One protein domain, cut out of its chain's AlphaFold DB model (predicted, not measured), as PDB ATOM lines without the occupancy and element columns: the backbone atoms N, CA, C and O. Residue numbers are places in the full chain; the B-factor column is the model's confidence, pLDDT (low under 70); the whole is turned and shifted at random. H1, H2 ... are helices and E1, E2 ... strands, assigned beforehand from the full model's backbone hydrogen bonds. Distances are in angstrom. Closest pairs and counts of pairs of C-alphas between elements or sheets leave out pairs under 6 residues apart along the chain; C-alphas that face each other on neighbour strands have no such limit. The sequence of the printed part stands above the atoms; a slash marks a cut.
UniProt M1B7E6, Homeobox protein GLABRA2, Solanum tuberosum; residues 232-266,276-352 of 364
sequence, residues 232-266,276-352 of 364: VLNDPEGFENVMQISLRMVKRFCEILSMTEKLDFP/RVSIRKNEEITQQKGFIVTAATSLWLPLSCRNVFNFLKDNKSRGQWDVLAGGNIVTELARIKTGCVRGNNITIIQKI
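This is residues 232 to 266 and 276 to 352 of the 364 residues of the protein "Homeobox protein GLABRA2" of Solanum tuberosum (UniProt M1B7E6). Two separate antiparallel hairpins, E3 with E4 and E1 with E2, stand by the first half and the last residues of one long helix, H1, in an open frame; short H2 follows E2. The 112 printed residues hold two named helices and four named strands, ordered H1 E1 E2 H2 E3 E4, mixed in class. The whole is loose, radius of gyration of the C-alphas 17.0 A, spanning 49 by 42 by 30 A.

E3, residues 330 to 337, 19.1 A, bends by 66 degrees at residue 333. E4, residues 345 to 351, 18.8 A, ends at C-alpha 351 (-31.274, -35.136, -5.494). H1, residues 236 to 257, 32.2 A, begins at C-alpha 236 (-51.409, -46.887, 5.535). E1 is residues 276 to 281, 17.0 A; E2, 291 to 296, 16.2 A; H2, 305 to 313, 12.0 A.

In hairpin E3 and E4, N 331 and O 350 are 2.8 A apart. The closest C-alphas of H1 and E4, Ser 246 and Ile 346, are 7.1 A apart; of H1 and E2, Leu 257 and Ala 296, 7.2 A. In hairpin E1 and E2, N 278 and O 294 are 2.8 A apart. H1 and H2 are apart. Both have every O i to N i+4 pair within hydrogen-bond range.

Residues 267 to 275 are cut out, with 12.7 A between C-alphas 266 and 276. H2 to E3 is a long link. Residues 232 to 234, 260 to 266 and 285 to 287 have pLDDT under 70.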
ATOM      1  N   VAL A 232     -46.673 -44.351  -3.412       54.28
ATOM      2  CA  VAL A 232     -45.879 -44.652  -2.197       54.28
ATOM      3  C   VAL A 232     -46.598 -44.293  -0.885       54.28
ATOM      4  O   VAL A 232     -46.338 -44.897   0.149       54.28
ATOM      5  N   LEU A 233     -47.503 -43.313  -0.903       63.34
ATOM      6  CA  LEU A 233     -48.260 -42.852   0.264       63.34
ATOM      7  C   LEU A 233     -49.683 -43.429   0.314       63.34
ATOM      8  O   LEU A 233     -50.453 -43.057   1.199       63.34
ATOM      9  N   ASN A 234     -50.040 -44.341  -0.596       68.69
ATOM     10  CA  ASN A 234     -51.321 -45.047  -0.539       68.69
ATOM     11  C   ASN A 234     -51.321 -46.180   0.495       68.69
ATOM     12  O   ASN A 234     -52.391 -46.569   0.951       68.69
ATOM     13  N   ASP A 235     -50.142 -46.637   0.921       78.56
ATOM     14  CA  ASP A 235     -49.983 -47.606   2.002       78.56
ATOM     15  C   ASP A 235     -50.189 -46.956   3.389       78.56
ATOM     16  O   ASP A 235     -49.482 -45.991   3.731       78.56
ATOM     17  N   PRO A 236     -51.162 -47.419   4.201       79.56
ATOM     18  CA  PRO A 236     -51.409 -46.887   5.535       79.56
ATOM     19  C   PRO A 236     -50.200 -46.904   6.456       79.56
ATOM     20  O   PRO A 236     -49.936 -45.898   7.117       79.56
ATOM     21  N   GLU A 237     -49.439 -47.992   6.431       83.81
ATOM     22  CA  GLU A 237     -48.256 -48.163   7.268       83.81
ATOM     23  C   GLU A 237     -47.120 -47.226   6.833       83.81
ATOM     24  O   GLU A 237     -46.518 -46.538   7.657       83.81
ATOM     25  N   GLY A 238     -46.860 -47.119   5.527       84.25
ATOM     26  CA  GLY A 238     -45.887 -46.190   4.962       84.25
ATOM     27  C   GLY A 238     -46.184 -44.729   5.312       84.25
ATOM     28  O   GLY A 238     -45.272 -43.982   5.674       84.25
ATOM     29  N   PHE A 239     -47.453 -44.320   5.264       85.06
ATOM     30  CA  PHE A 239     -47.862 -42.971   5.661       85.06
ATOM     31  C   PHE A 239     -47.590 -42.700   7.143       85.06
ATOM     32  O   PHE A 239     -46.968 -41.685   7.473       85.06
ATOM     33  N   GLU A 240     -47.995 -43.624   8.013       86.31
ATOM     34  CA  GLU A 240     -47.766 -43.530   9.456       86.31
ATOM     35  C   GLU A 240     -46.267 -43.445   9.767       86.31
ATOM     36  O   GLU A 240     -45.798 -42.537  10.456       86.31
ATOM     37  N   ASN A 241     -45.465 -44.304   9.141       88.12
ATOM     38  CA  ASN A 241     -44.015 -44.284   9.279       88.12
ATOM     39  C   ASN A 241     -43.400 -42.941   8.851       88.12
ATOM     40  O   ASN A 241     -42.513 -42.424   9.537       88.12
ATOM     41  N   VAL A 242     -43.869 -42.328   7.757       90.69
ATOM     42  CA  VAL A 242     -43.405 -41.000   7.310       90.69
ATOM     43  C   VAL A 242     -43.804 -39.900   8.305       90.69
ATOM     44  O   VAL A 242     -42.995 -39.006   8.602       90.69
ATOM     45  N   MET A 243     -45.013 -39.964   8.865       90.19
ATOM     46  CA  MET A 243     -45.473 -39.041   9.909       90.19
ATOM     47  C   MET A 243     -44.608 -39.151  11.171       90.19
ATOM     48  O   MET A 243     -44.098 -38.130  11.655       90.19
ATOM     49  N   GLN A 244     -44.320 -40.371  11.633       89.88
ATOM     50  CA  GLN A 244     -43.479 -40.614  12.806       89.88
ATOM     51  C   GLN A 244     -42.006 -40.254  12.575       89.88
ATOM     52  O   GLN A 244     -41.366 -39.641  13.435       89.88
ATOM     53  N   ILE A 245     -41.430 -40.590  11.413       92.31
ATOM     54  CA  ILE A 245     -40.055 -40.199  11.055       92.31
ATOM     55  C   ILE A 245     -39.924 -38.679  11.070       92.31
ATOM     56  O   ILE A 245     -39.013 -38.150  11.704       92.31
ATOM     57  N   SER A 246     -40.841 -37.963  10.424       92.94
ATOM     58  CA  SER A 246     -40.744 -36.505  10.360       92.94
ATOM     59  C   SER A 246     -40.950 -35.838  11.727       92.94
ATOM     60  O   SER A 246     -40.270 -34.854  12.016       92.94
ATOM     61  N   LEU A 247     -41.794 -36.386  12.612       90.50
ATOM     62  CA  LEU A 247     -41.906 -35.903  13.996       90.50
ATOM     63  C   LEU A 247     -40.600 -36.127  14.772       90.50
ATOM     64  O   LEU A 247     -40.123 -35.220  15.459       90.50
ATOM     65  N   ARG A 248     -39.981 -37.307  14.628       90.50
ATOM     66  CA  ARG A 248     -38.669 -37.599  15.227       90.50
ATOM     67  C   ARG A 248     -37.585 -36.659  14.708       90.50
ATOM     68  O   ARG A 248     -36.806 -36.159  15.512       90.50
ATOM     69  N   MET A 249     -37.558 -36.361  13.407       91.81
ATOM     70  CA  MET A 249     -36.614 -35.399  12.828       91.81
ATOM     71  C   MET A 249     -36.763 -34.007  13.452       91.81
ATOM     72  O   MET A 249     -35.761 -33.401  13.821       91.81
ATOM     73  N   VAL A 250     -38.000 -33.521  13.623       90.44
ATOM     74  CA  VAL A 250     -38.265 -32.225  14.273       90.44
ATOM     75  C   VAL A 250     -37.769 -32.228  15.715       90.44
ATOM     76  O   VAL A 250     -37.037 -31.320  16.100       90.44
ATOM     77  N   LYS A 251     -38.112 -33.255  16.500       87.88
ATOM     78  CA  LYS A 251     -37.649 -33.367  17.891       87.88
ATOM     79  C   LYS A 251     -36.135 -33.395  17.985       87.88
ATOM     80  O   LYS A 251     -35.569 -32.596  18.716       87.88
ATOM     81  N   ARG A 252     -35.474 -34.246  17.193       85.69
ATOM     82  CA  ARG A 252     -34.010 -34.342  17.174       85.69
ATOM     83  C   ARG A 252     -33.368 -33.016  16.811       85.69
ATOM     84  O   ARG A 252     -32.438 -32.601  17.488       85.69
ATOM     85  N   PHE A 253     -33.882 -32.329  15.794       87.81
ATOM     86  CA  PHE A 253     -33.398 -31.001  15.431       87.81
ATOM     87  C   PHE A 253     -33.519 -30.014  16.603       87.81
ATOM     88  O   PHE A 253     -32.556 -29.326  16.934       87.81
ATOM     89  N   CYS A 254     -34.671 -29.983  17.275       87.25
ATOM     90  CA  CYS A 254     -34.914 -29.070  18.388       87.25
ATOM     91  C   CYS A 254     -34.089 -29.436  19.644       87.25
ATOM     92  O   CYS A 254     -33.558 -28.546  20.302       87.25
ATOM     93  N   GLU A 255     -33.921 -30.727  19.948       79.88
ATOM     94  CA  GLU A 255     -33.053 -31.241  21.020       79.88
ATOM     95  C   GLU A 255     -31.585 -30.867  20.794       79.88
ATOM     96  O   GLU A 255     -30.914 -30.408  21.716       79.88
ATOM     97  N   ILE A 256     -31.092 -31.037  19.563       80.62
ATOM     98  CA  ILE A 256     -29.714 -30.712  19.182       80.62
ATOM     99  C   ILE A 256     -29.429 -29.223  19.414       80.62
ATOM    100  O   ILE A 256     -28.383 -28.876  19.961       80.62
ATOM    101  N   LEU A 257     -30.372 -28.342  19.067       79.00
ATOM    102  CA  LEU A 257     -30.220 -26.897  19.257       79.00
ATOM    103  C   LEU A 257     -30.193 -26.452  20.726       79.00
ATOM    104  O   LEU A 257     -29.747 -25.340  20.999       79.00
ATOM    105  N   SER A 258     -30.611 -27.299  21.673       72.31
ATOM    106  CA  SER A 258     -30.505 -26.996  23.105       72.31
ATOM    107  C   SER A 258     -29.061 -27.016  23.624       72.31
ATOM    108  O   SER A 258     -28.825 -26.534  24.730       72.31
ATOM    109  N   MET A 259     -28.104 -27.567  22.859       74.81
ATOM    110  CA  MET A 259     -26.661 -27.584  23.163       74.81
ATOM    111  C   MET A 259     -26.348 -27.993  24.617       74.81
ATOM    112  O   MET A 259     -25.539 -27.363  25.295       74.81
ATOM    113  N   THR A 260     -27.029 -29.033  25.117       58.38
ATOM    114  CA  THR A 260     -27.095 -29.401  26.547       58.38
ATOM    115  C   THR A 260     -25.783 -29.864  27.180       58.38
ATOM    116  O   THR A 260     -25.693 -29.876  28.403       58.38
ATOM    117  N   GLU A 261     -24.779 -30.231  26.386       55.84
ATOM    118  CA  GLU A 261     -23.455 -30.635  26.868       55.84
ATOM    119  C   GLU A 261     -22.428 -29.613  26.375       55.84
ATOM    120  O   GLU A 261     -21.896 -29.723  25.269       55.84
ATOM    121  N   LYS A 262     -22.172 -28.582  27.193       50.69
ATOM    122  CA  LYS A 262     -20.954 -27.781  27.047       50.69
ATOM    123  C   LYS A 262     -19.795 -28.677  27.468       50.69
ATOM    124  O   LYS A 262     -19.611 -28.940  28.651       50.69
ATOM    125  N   LEU A 263     -19.022 -29.160  26.507       48.38
ATOM    126  CA  LEU A 263     -17.625 -29.439  26.797       48.38
ATOM    127  C   LEU A 263     -16.928 -28.089  26.781       48.38
ATOM    128  O   LEU A 263     -16.844 -27.453  25.729       48.38
ATOM    129  N   ASP A 264     -16.454 -27.657  27.944       41.75
ATOM    130  CA  ASP A 264     -15.504 -26.557  28.045       41.75
ATOM    131  C   ASP A 264     -14.177 -27.032  27.437       41.75
ATOM    132  O   ASP A 264     -13.232 -27.405  28.130       41.75
ATOM    133  N   PHE A 265     -14.108 -27.094  26.107       42.94
ATOM    134  CA  PHE A 265     -12.819 -27.122  25.440       42.94
ATOM    135  C   PHE A 265     -12.166 -25.759  25.675       42.94
ATOM    136  O   PHE A 265     -12.845 -24.742  25.514       42.94
ATOM    137  N   PRO A 266     -10.869 -25.692  26.023       37.00
ATOM    138  CA  PRO A 266     -10.145 -24.434  25.966       37.00
ATOM    139  C   PRO A 266     -10.243 -23.939  24.524       37.00
ATOM    140  O   PRO A 266      -9.700 -24.551  23.602       37.00
ATOM    141  N   ARG A 276     -21.175 -22.646  18.868       75.81
ATOM    142  CA  ARG A 276     -21.249 -23.632  19.949       75.81
ATOM    143  C   ARG A 276     -20.998 -25.029  19.418       75.81
ATOM    144  O   ARG A 276     -21.538 -25.412  18.384       75.81
ATOM    145  N   VAL A 277     -20.242 -25.813  20.180       79.38
ATOM    146  CA  VAL A 277     -20.008 -27.235  19.921       79.38
ATOM    147  C   VAL A 277     -20.535 -28.035  21.105       79.38
ATOM    148  O   VAL A 277     -20.264 -27.697  22.253       79.38
ATOM    149  N   SER A 278     -21.302 -29.086  20.827       80.19
ATOM    150  CA  SER A 278     -21.714 -30.079  21.817       80.19
ATOM    151  C   SER A 278     -21.342 -31.471  21.331       80.19
ATOM    152  O   SER A 278     -21.339 -31.752  20.129       80.19
ATOM    153  N   ILE A 279     -21.006 -32.349  22.267       78.69
ATOM    154  CA  ILE A 279     -20.805 -33.769  21.999       78.69
ATOM    155  C   ILE A 279     -21.872 -34.499  22.791       78.69
ATOM    156  O   ILE A 279     -22.129 -34.130  23.925       78.69
ATOM    157  N   ARG A 280     -22.506 -35.506  22.195       77.38
ATOM    158  CA  ARG A 280     -23.417 -36.403  22.911       77.38
ATOM    159  C   ARG A 280     -23.111 -37.845  22.566       77.38
ATOM    160  O   ARG A 280     -22.671 -38.147  21.455       77.38
ATOM    161  N   LYS A 281     -23.382 -38.757  23.490       77.00
ATOM    162  CA  LYS A 281     -23.311 -40.192  23.208       77.00
ATOM    163  C   LYS A 281     -24.479 -40.608  22.309       77.00
ATOM    164  O   LYS A 281     -25.607 -40.153  22.491       77.00
ATOM    165  N   ASN A 282     -24.214 -41.471  21.331       77.06
ATOM    166  CA  ASN A 282     -25.269 -42.098  20.550       77.06
ATOM    167  C   ASN A 282     -25.907 -43.225  21.369       77.06
ATOM    168  O   ASN A 282     -25.296 -44.274  21.573       77.06
ATOM    169  N   GLU A 283     -27.118 -42.977  21.861       72.44
ATOM    170  CA  GLU A 283     -27.919 -43.946  22.618       72.44
ATOM    171  C   GLU A 283     -28.921 -44.704  21.732       72.44
ATOM    172  O   GLU A 283     -29.701 -45.510  22.235       72.44
ATOM    173  N   GLU A 284     -28.924 -44.470  20.414       71.00
ATOM    174  CA  GLU A 284     -29.840 -45.165  19.510       71.00
ATOM    175  C   GLU A 284     -29.457 -46.641  19.356       71.00
ATOM    176  O   GLU A 284     -28.347 -46.982  18.952       71.00
ATOM    177  N   ILE A 285     -30.417 -47.522  19.653       67.38
ATOM    178  CA  ILE A 285     -30.240 -48.984  19.657       67.38
ATOM    179  C   ILE A 285     -29.866 -49.508  18.260       67.38
ATOM    180  O   ILE A 285     -29.151 -50.497  18.132       67.38
ATOM    181  N   THR A 286     -30.338 -48.836  17.208       67.25
ATOM    182  CA  THR A 286     -30.204 -49.262  15.808       67.25
ATOM    183  C   THR A 286     -28.941 -48.747  15.116       67.25
ATOM    184  O   THR A 286     -28.702 -49.100  13.964       67.25
ATOM    185  N   GLN A 287     -28.148 -47.891  15.767       68.38
ATOM    186  CA  GLN A 287     -26.939 -47.296  15.190       68.38
ATOM    187  C   GLN A 287     -25.678 -47.740  15.940       68.38
ATOM    188  O   GLN A 287     -25.734 -48.236  17.065       68.38
ATOM    189  N   GLN A 288     -24.509 -47.564  15.316       73.12
ATOM    190  CA  GLN A 288     -23.235 -47.833  15.981       73.12
ATOM    191  C   GLN A 288     -23.069 -46.938  17.218       73.12
ATOM    192  O   GLN A 288     -23.288 -45.722  17.170       73.12
ATOM    193  N   LYS A 289     -22.636 -47.554  18.325       77.19
ATOM    194  CA  LYS A 289     -22.270 -46.842  19.553       77.19
ATOM    195  C   LYS A 289     -21.096 -45.909  19.254       77.19
ATOM    196  O   LYS A 289     -20.070 -46.349  18.746       77.19
ATOM    197  N   GLY A 290     -21.238 -44.635  19.600       80.94
ATOM    198  CA  GLY A 290     -20.224 -43.618  19.341       80.94
ATOM    199  C   GLY A 290     -20.610 -42.265  19.924       80.94
ATOM    200  O   GLY A 290     -21.573 -42.161  20.686       80.94
ATOM    201  N   PHE A 291     -19.858 -41.234  19.556       81.38
ATOM    202  CA  PHE A 291     -20.145 -39.850  19.916       81.38
ATOM    203  C   PHE A 291     -20.610 -39.079  18.682       81.38
ATOM    204  O   PHE A 291     -20.045 -39.222  17.601       81.38
ATOM    205  N   ILE A 292     -21.639 -38.256  18.854       80.81
ATOM    206  CA  ILE A 292     -22.136 -37.331  17.841       80.81
ATOM    207  C   ILE A 292     -21.652 -35.942  18.233       80.81
ATOM    208  O   ILE A 292     -22.019 -35.437  19.294       80.81
ATOM    209  N   VAL A 293     -20.841 -35.330  17.371       84.06
ATOM    210  CA  VAL A 293     -20.392 -33.943  17.518       84.06
ATOM    211  C   VAL A 293     -21.333 -33.046  16.726       84.06
ATOM    212  O   VAL A 293     -21.551 -33.268  15.538       84.06
ATOM    213  N   THR A 294     -21.887 -32.031  17.380       83.31
ATOM    214  CA  THR A 294     -22.737 -31.020  16.749       83.31
ATOM    215  C   THR A 294     -22.102 -29.651  16.912       83.31
ATOM    216  O   THR A 294     -21.833 -29.234  18.035       83.31
ATOM    217  N   ALA A 295     -21.928 -28.934  15.804       85.69
ATOM    218  CA  ALA A 295     -21.633 -27.509  15.804       85.69
ATOM    219  C   ALA A 295     -22.875 -26.726  15.357       85.69
ATOM    220  O   ALA A 295     -23.517 -27.087  14.370       85.69
ATOM    221  N   ALA A 296     -23.212 -25.662  16.079       85.25
ATOM    222  CA  ALA A 296     -24.298 -24.756  15.736       85.25
ATOM    223  C   ALA A 296     -23.819 -23.311  15.866       85.25
ATOM    224  O   ALA A 296     -23.108 -22.968  16.807       85.25
ATOM    225  N   THR A 297     -24.245 -22.468  14.933       84.00
ATOM    226  CA  THR A 297     -23.956 -21.032  14.923       84.00
ATOM    227  C   THR A 297     -25.250 -20.255  14.713       84.00
ATOM    228  O   THR A 297     -26.279 -20.821  14.334       84.00
ATOM    229  N   SER A 298     -25.233 -18.961  14.998       83.44
ATOM    230  CA  SER A 298     -26.348 -18.054  14.726       83.44
ATOM    231  C   SER A 298     -25.839 -16.848  13.969       83.44
ATOM    232  O   SER A 298     -24.770 -16.335  14.268       83.44
ATOM    233  N   LEU A 299     -26.627 -16.379  13.009       85.50
ATOM    234  CA  LEU A 299     -26.293 -15.207  12.216       85.50
ATOM    235  C   LEU A 299     -27.527 -14.322  12.057       85.50
ATOM    236  O   LEU A 299     -28.653 -14.813  11.940       85.50
ATOM    237  N   TRP A 300     -27.308 -13.012  12.034       83.25
ATOM    238  CA  TRP A 300     -28.354 -12.029  11.787       83.25
ATOM    239  C   TRP A 300     -28.411 -11.668  10.302       83.25
ATOM    240  O   TRP A 300     -27.406 -11.269   9.716       83.25
ATOM    241  N   LEU A 301     -29.594 -11.780   9.692       86.25
ATOM    242  CA  LEU A 301     -29.826 -11.371   8.306       86.25
ATOM    243  C   LEU A 301     -30.673 -10.096   8.265       86.25
ATOM    244  O   LEU A 301     -31.711 -10.047   8.925       86.25
ATOM    245  N   PRO A 302     -30.330  -9.106   7.421       89.31
ATOM    246  CA  PRO A 302     -31.168  -7.934   7.168       89.31
ATOM    247  C   PRO A 302     -32.343  -8.278   6.225       89.31
ATOM    248  O   PRO A 302     -32.635  -7.558   5.275       89.31
ATOM    249  N   LEU A 303     -32.997  -9.420   6.449       89.94
ATOM    250  CA  LEU A 303     -34.085  -9.961   5.637       89.94
ATOM    251  C   LEU A 303     -35.265 -10.330   6.538       89.94
ATOM    252  O   LEU A 303     -35.091 -10.723   7.689       89.94
ATOM    253  N   SER A 304     -36.486 -10.260   6.005       89.44
ATOM    254  CA  SER A 304     -37.666 -10.693   6.754       89.44
ATOM    255  C   SER A 304     -37.646 -12.209   6.994       89.44
ATOM    256  O   SER A 304     -37.230 -12.984   6.125       89.44
ATOM    257  N   CYS A 305     -38.192 -12.664   8.130       86.75
ATOM    258  CA  CYS A 305     -38.323 -14.099   8.421       86.75
ATOM    259  C   CYS A 305     -39.081 -14.849   7.315       86.75
ATOM    260  O   CYS A 305     -38.796 -16.011   7.043       86.75
ATOM    261  N   ARG A 306     -40.032 -14.181   6.645       88.81
ATOM    262  CA  ARG A 306     -40.798 -14.741   5.526       88.81
ATOM    263  C   ARG A 306     -39.924 -15.001   4.302       88.81
ATOM    264  O   ARG A 306     -40.068 -16.057   3.694       88.81
ATOM    265  N   ASN A 307     -39.025 -14.078   3.960       92.44
ATOM    266  CA  ASN A 307     -38.116 -14.242   2.826       92.44
ATOM    267  C   ASN A 307     -37.127 -15.378   3.086       92.44
ATOM    268  O   ASN A 307     -36.971 -16.249   2.234       92.44
ATOM    269  N   VAL A 308     -36.541 -15.421   4.286       92.19
ATOM    270  CA  VAL A 308     -35.638 -16.507   4.695       92.19
ATOM    271  C   VAL A 308     -36.368 -17.852   4.683       92.19
ATOM    272  O   VAL A 308     -35.879 -18.813   4.100       92.19
ATOM    273  N   PHE A 309     -37.579 -17.923   5.249       89.94
ATOM    274  CA  PHE A 309     -38.389 -19.143   5.239       89.94
ATOM    275  C   PHE A 309     -38.715 -19.621   3.819       89.94
ATOM    276  O   PHE A 309     -38.578 -20.806   3.525       89.94
ATOM    277  N   ASN A 310     -39.124 -18.715   2.926       91.12
ATOM    278  CA  ASN A 310     -39.424 -19.063   1.538       91.12
ATOM    279  C   ASN A 310     -38.170 -19.546   0.794       91.12
ATOM    280  O   ASN A 310     -38.259 -20.518   0.050       91.12
ATOM    281  N   PHE A 311     -37.012 -18.922   1.037       93.38
ATOM    282  CA  PHE A 311     -35.732 -19.358   0.479       93.38
ATOM    283  C   PHE A 311     -35.323 -20.749   0.981       93.38
ATOM    284  O   PHE A 311     -34.922 -21.581   0.179       93.38
ATOM    285  N   LEU A 312     -35.448 -21.035   2.281       91.50
ATOM    286  CA  LEU A 312     -35.109 -22.353   2.838       91.50
ATOM    287  C   LEU A 312     -36.097 -23.445   2.398       91.50
ATOM    288  O   LEU A 312     -35.734 -24.611   2.283       91.50
ATOM    289  N   LYS A 313     -37.357 -23.089   2.146       88.81
ATOM    290  CA  LYS A 313     -38.378 -24.042   1.698       88.81
ATOM    291  C   LYS A 313     -38.269 -24.389   0.208       88.81
ATOM    292  O   LYS A 313     -38.728 -25.459  -0.186       88.81
ATOM    293  N   ASP A 314     -37.736 -23.498  -0.623       89.69
ATOM    294  CA  ASP A 314     -37.705 -23.698  -2.073       89.69
ATOM    295  C   ASP A 314     -36.716 -24.809  -2.482       89.69
ATOM    296  O   ASP A 314     -35.533 -24.804  -2.145       89.69
ATOM    297  N   ASN A 315     -37.209 -25.784  -3.247       89.75
ATOM    298  CA  ASN A 315     -36.394 -26.893  -3.743       89.75
ATOM    299  C   ASN A 315     -35.339 -26.422  -4.760       89.75
ATOM    300  O   ASN A 315     -34.302 -27.068  -4.907       89.75
ATOM    301  N   LYS A 316     -35.573 -25.293  -5.449       89.50
ATOM    302  CA  LYS A 316     -34.628 -24.739  -6.435       89.50
ATOM    303  C   LYS A 316     -33.418 -24.070  -5.784       89.50
ATOM    304  O   LYS A 316     -32.321 -24.136  -6.330       89.50
ATOM    305  N   SER A 317     -33.596 -23.448  -4.622       92.19
ATOM    306  CA  SER A 317     -32.513 -22.844  -3.833       92.19
ATOM    307  C   SER A 317     -31.809 -23.851  -2.923       92.19
ATOM    308  O   SER A 317     -30.736 -23.550  -2.405       92.19
ATOM    309  N   ARG A 318     -32.374 -25.051  -2.729       91.81
ATOM    310  CA  ARG A 318     -31.875 -26.076  -1.800       91.81
ATOM    311  C   ARG A 318     -30.394 -26.404  -1.980       91.81
ATOM    312  O   ARG A 318     -29.669 -26.496  -0.995       91.81
ATOM    313  N   GLY A 319     -29.934 -26.504  -3.229       91.56
ATOM    314  CA  GLY A 319     -28.530 -26.761  -3.564       91.56
ATOM    315  C   GLY A 319     -27.549 -25.692  -3.069       91.56
ATOM    316  O   GLY A 319     -26.363 -25.978  -2.956       91.56
ATOM    317  N   GLN A 320     -28.024 -24.485  -2.740       92.00
ATOM    318  CA  GLN A 320     -27.187 -23.377  -2.266       92.00
ATOM    319  C   GLN A 320     -26.811 -23.495  -0.783       92.00
ATOM    320  O   GLN A 320     -25.857 -22.853  -0.356       92.00
ATOM    321  N   TRP A 321     -27.562 -24.267   0.011       89.94
ATOM    322  CA  TRP A 321     -27.386 -24.306   1.469       89.94
ATOM    323  C   TRP A 321     -27.417 -25.714   2.073       89.94
ATOM    324  O   TRP A 321     -26.833 -25.930   3.134       89.94
ATOM    325  N   ASP A 322     -28.072 -26.684   1.430       91.06
ATOM    326  CA  ASP A 322     -28.136 -28.057   1.927       91.06
ATOM    327  C   ASP A 322     -26.907 -28.847   1.463       91.06
ATOM    328  O   ASP A 322     -26.771 -29.202   0.287       91.06
ATOM    329  N   VAL A 323     -26.014 -29.155   2.405       88.81
ATOM    330  CA  VAL A 323     -24.805 -29.948   2.143       88.81
ATOM    331  C   VAL A 323     -25.131 -31.314   1.525       88.81
ATOM    332  O   VAL A 323     -24.367 -31.804   0.694       88.81
ATOM    333  N   LEU A 324     -26.292 -31.900   1.845       88.25
ATOM    334  CA  LEU A 324     -26.725 -33.189   1.297       88.25
ATOM    335  C   LEU A 324     -27.169 -33.075  -0.167       88.25
ATOM    336  O   LEU A 324     -27.046 -34.034  -0.933       88.25
ATOM    337  N   ALA A 325     -27.631 -31.896  -0.596       88.38
ATOM    338  CA  ALA A 325     -27.892 -31.627  -2.007       88.38
ATOM    339  C   ALA A 325     -26.581 -31.475  -2.799       88.38
ATOM    340  O   ALA A 325     -26.532 -31.810  -3.985       88.38
ATOM    341  N   GLY A 326     -25.502 -31.018  -2.154       85.94
ATOM    342  CA  GLY A 326     -24.177 -30.878  -2.763       85.94
ATOM    343  C   GLY A 326     -24.214 -30.050  -4.049       85.94
ATOM    344  O   GLY A 326     -23.764 -30.528  -5.087       85.94
ATOM    345  N   GLY A 327     -24.866 -28.884  -4.019       86.69
ATOM    346  CA  GLY A 327     -25.004 -27.990  -5.175       86.69
ATOM    347  C   GLY A 327     -26.060 -28.391  -6.211       86.69
ATOM    348  O   GLY A 327     -26.314 -27.632  -7.140       86.69
ATOM    349  N   ASN A 328     -26.690 -29.562  -6.081       87.94
ATOM    350  CA  ASN A 328     -27.606 -30.073  -7.099       87.94
ATOM    351  C   ASN A 328     -29.048 -29.601  -6.886       87.94
ATOM    352  O   ASN A 328     -29.474 -29.294  -5.770       87.94
ATOM    353  N   ILE A 329     -29.817 -29.607  -7.977       86.81
ATOM    354  CA  ILE A 329     -31.260 -29.377  -7.933       86.81
ATOM    355  C   ILE A 329     -31.929 -30.578  -7.266       86.81
ATOM    356  O   ILE A 329     -31.564 -31.738  -7.479       86.81
ATOM    357  N   VAL A 330     -32.937 -30.280  -6.459       91.38
ATOM    358  CA  VAL A 330     -33.724 -31.267  -5.738       91.38
ATOM    359  C   VAL A 330     -35.134 -31.317  -6.325       91.38
ATOM    360  O   VAL A 330     -35.728 -30.286  -6.642       91.38
ATOM    361  N   THR A 331     -35.680 -32.522  -6.461       90.44
ATOM    362  CA  THR A 331     -37.063 -32.758  -6.892       90.44
ATOM    363  C   THR A 331     -37.916 -33.267  -5.750       90.44
ATOM    364  O   THR A 331     -37.445 -33.985  -4.872       90.44
ATOM    365  N   GLU A 332     -39.190 -32.890  -5.764       89.94
ATOM    366  CA  GLU A 332     -40.172 -33.381  -4.807       89.94
ATOM    367  C   GLU A 332     -40.780 -34.690  -5.303       89.94
ATOM    368  O   GLU A 332     -41.507 -34.728  -6.301       89.94
ATOM    369  N   LEU A 333     -40.498 -35.767  -4.579       88.38
ATOM    370  CA  LEU A 333     -41.101 -37.065  -4.825       88.38
ATOM    371  C   LEU A 333     -42.512 -37.121  -4.271       88.38
ATOM    372  O   LEU A 333     -43.391 -37.586  -4.980       88.38
ATOM    373  N   ALA A 334     -42.748 -36.619  -3.060       86.56
ATOM    374  CA  ALA A 334     -44.063 -36.655  -2.434       86.56
ATOM    375  C   ALA A 334     -44.265 -35.501  -1.448       86.56
ATOM    376  O   ALA A 334     -43.299 -34.917  -0.950       86.56
ATOM    377  N   ARG A 335     -45.532 -35.204  -1.144       86.69
ATOM    378  CA  ARG A 335     -45.929 -34.168  -0.191       86.69
ATOM    379  C   ARG A 335     -47.121 -34.620   0.640       86.69
ATOM    380  O   ARG A 335     -48.137 -35.021   0.085       86.69
ATOM    381  N   ILE A 336     -47.019 -34.433   1.949       87.62
ATOM    382  CA  ILE A 336     -48.119 -34.575   2.903       87.62
ATOM    383  C   ILE A 336     -48.397 -33.193   3.486       87.62
ATOM    384  O   ILE A 336     -47.495 -32.547   4.023       87.62
ATOM    385  N   LYS A 337     -49.632 -32.704   3.360       87.44
ATOM    386  CA  LYS A 337     -50.067 -31.482   4.052       87.44
ATOM    387  C   LYS A 337     -50.328 -31.841   5.511       87.44
ATOM    388  O   LYS A 337     -51.052 -32.790   5.758       87.44
ATOM    389  N   THR A 338     -49.767 -31.092   6.456       87.31
ATOM    390  CA  THR A 338     -49.916 -31.375   7.898       87.31
ATOM    391  C   THR A 338     -50.821 -30.363   8.603       87.31
ATOM    392  O   THR A 338     -50.689 -30.169   9.804       87.31
ATOM    393  N   GLY A 339     -51.640 -29.628   7.848       83.75
ATOM    394  CA  GLY A 339     -52.519 -28.588   8.375       83.75
ATOM    395  C   GLY A 339     -53.013 -27.610   7.312       83.75
ATOM    396  O   GLY A 339     -52.691 -27.738   6.125       83.75
ATOM    397  N   CYS A 340     -53.784 -26.613   7.745       74.56
ATOM    398  CA  CYS A 340     -54.469 -25.660   6.864       74.56
ATOM    399  C   CYS A 340     -53.508 -24.646   6.223       74.56
ATOM    400  O   CYS A 340     -53.730 -24.139   5.117       74.56
ATOM    401  N   VAL A 341     -52.391 -24.353   6.891       77.94
ATOM    402  CA  VAL A 341     -51.384 -23.417   6.385       77.94
ATOM    403  C   VAL A 341     -50.565 -24.084   5.278       77.94
ATOM    404  O   VAL A 341     -49.803 -25.010   5.536       77.94
ATOM    405  N   ARG A 342     -50.596 -23.533   4.052       71.19
ATOM    406  CA  ARG A 342     -49.806 -24.017   2.885       71.19
ATOM    407  C   ARG A 342     -48.304 -24.202   3.165       71.19
ATOM    408  O   ARG A 342     -47.602 -24.918   2.452       71.19
ATOM    409  N   GLY A 343     -47.787 -23.512   4.180       75.81
ATOM    410  CA  GLY A 343     -46.427 -23.634   4.695       75.81
ATOM    411  C   GLY A 343     -46.106 -25.011   5.281       75.81
ATOM    412  O   GLY A 343     -45.020 -25.512   4.998       75.81
ATOM    413  N   ASN A 344     -47.057 -25.621   5.990       83.94
ATOM    414  CA  ASN A 344     -46.886 -26.799   6.839       83.94
ATOM    415  C   ASN A 344     -47.076 -28.084   6.024       83.94
ATOM    416  O   ASN A 344     -48.176 -28.413   5.578       83.94
ATOM    417  N   ASN A 345     -45.979 -28.774   5.742       88.06
ATOM    418  CA  ASN A 345     -45.982 -30.008   4.967       88.06
ATOM    419  C   ASN A 345     -44.741 -30.830   5.292       88.06
ATOM    420  O   ASN A 345     -43.710 -30.291   5.690       88.06
ATOM    421  N   ILE A 346     -44.859 -32.131   5.064       90.56
ATOM    422  CA  ILE A 346     -43.738 -33.056   4.972       90.56
ATOM    423  C   ILE A 346     -43.490 -33.278   3.486       90.56
ATOM    424  O   ILE A 346     -44.429 -33.558   2.738       90.56
ATOM    425  N   THR A 347     -42.245 -33.128   3.047       89.38
ATOM    426  CA  THR A 347     -41.845 -33.395   1.665       89.38
ATOM    427  C   THR A 347     -40.790 -34.486   1.634       89.38
ATOM    428  O   THR A 347     -39.849 -34.486   2.427       89.38
ATOM    429  N   ILE A 348     -40.956 -35.422   0.705       89.94
ATOM    430  CA  ILE A 348     -39.929 -36.402   0.360       89.94
ATOM    431  C   ILE A 348     -39.240 -35.865  -0.880       89.94
ATOM    432  O   ILE A 348     -39.899 -35.566  -1.877       89.94
ATOM    433  N   ILE A 349     -37.926 -35.712  -0.800       90.56
ATOM    434  CA  ILE A 349     -37.133 -35.068  -1.836       90.56
ATOM    435  C   ILE A 349     -36.017 -35.979  -2.332       90.56
ATOM    436  O   ILE A 349     -35.473 -36.777  -1.571       90.56
ATOM    437  N   GLN A 350     -35.664 -35.838  -3.607       89.69
ATOM    438  CA  GLN A 350     -34.575 -36.571  -4.239       89.69
ATOM    439  C   GLN A 350     -33.638 -35.616  -4.970       89.69
ATOM    440  O   GLN A 350     -34.065 -34.731  -5.716       89.69
ATOM    441  N   LYS A 351     -32.338 -35.819  -4.762       88.56
ATOM    442  CA  LYS A 351     -31.274 -35.136  -5.494       88.56
ATOM    443  C   LYS A 351     -31.260 -35.599  -6.953       88.56
ATOM    444  O   LYS A 351     -31.181 -36.799  -7.204       88.56
ATOM    445  N   ILE A 352     -31.264 -34.662  -7.901       82.94
ATOM    446  CA  ILE A 352     -30.962 -34.976  -9.301       82.94
ATOM    447  C   ILE A 352     -29.444 -34.952  -9.462       82.94
ATOM    448  O   ILE A 352     -28.827 -33.899  -9.334       82.94
TER     449      ILE A 352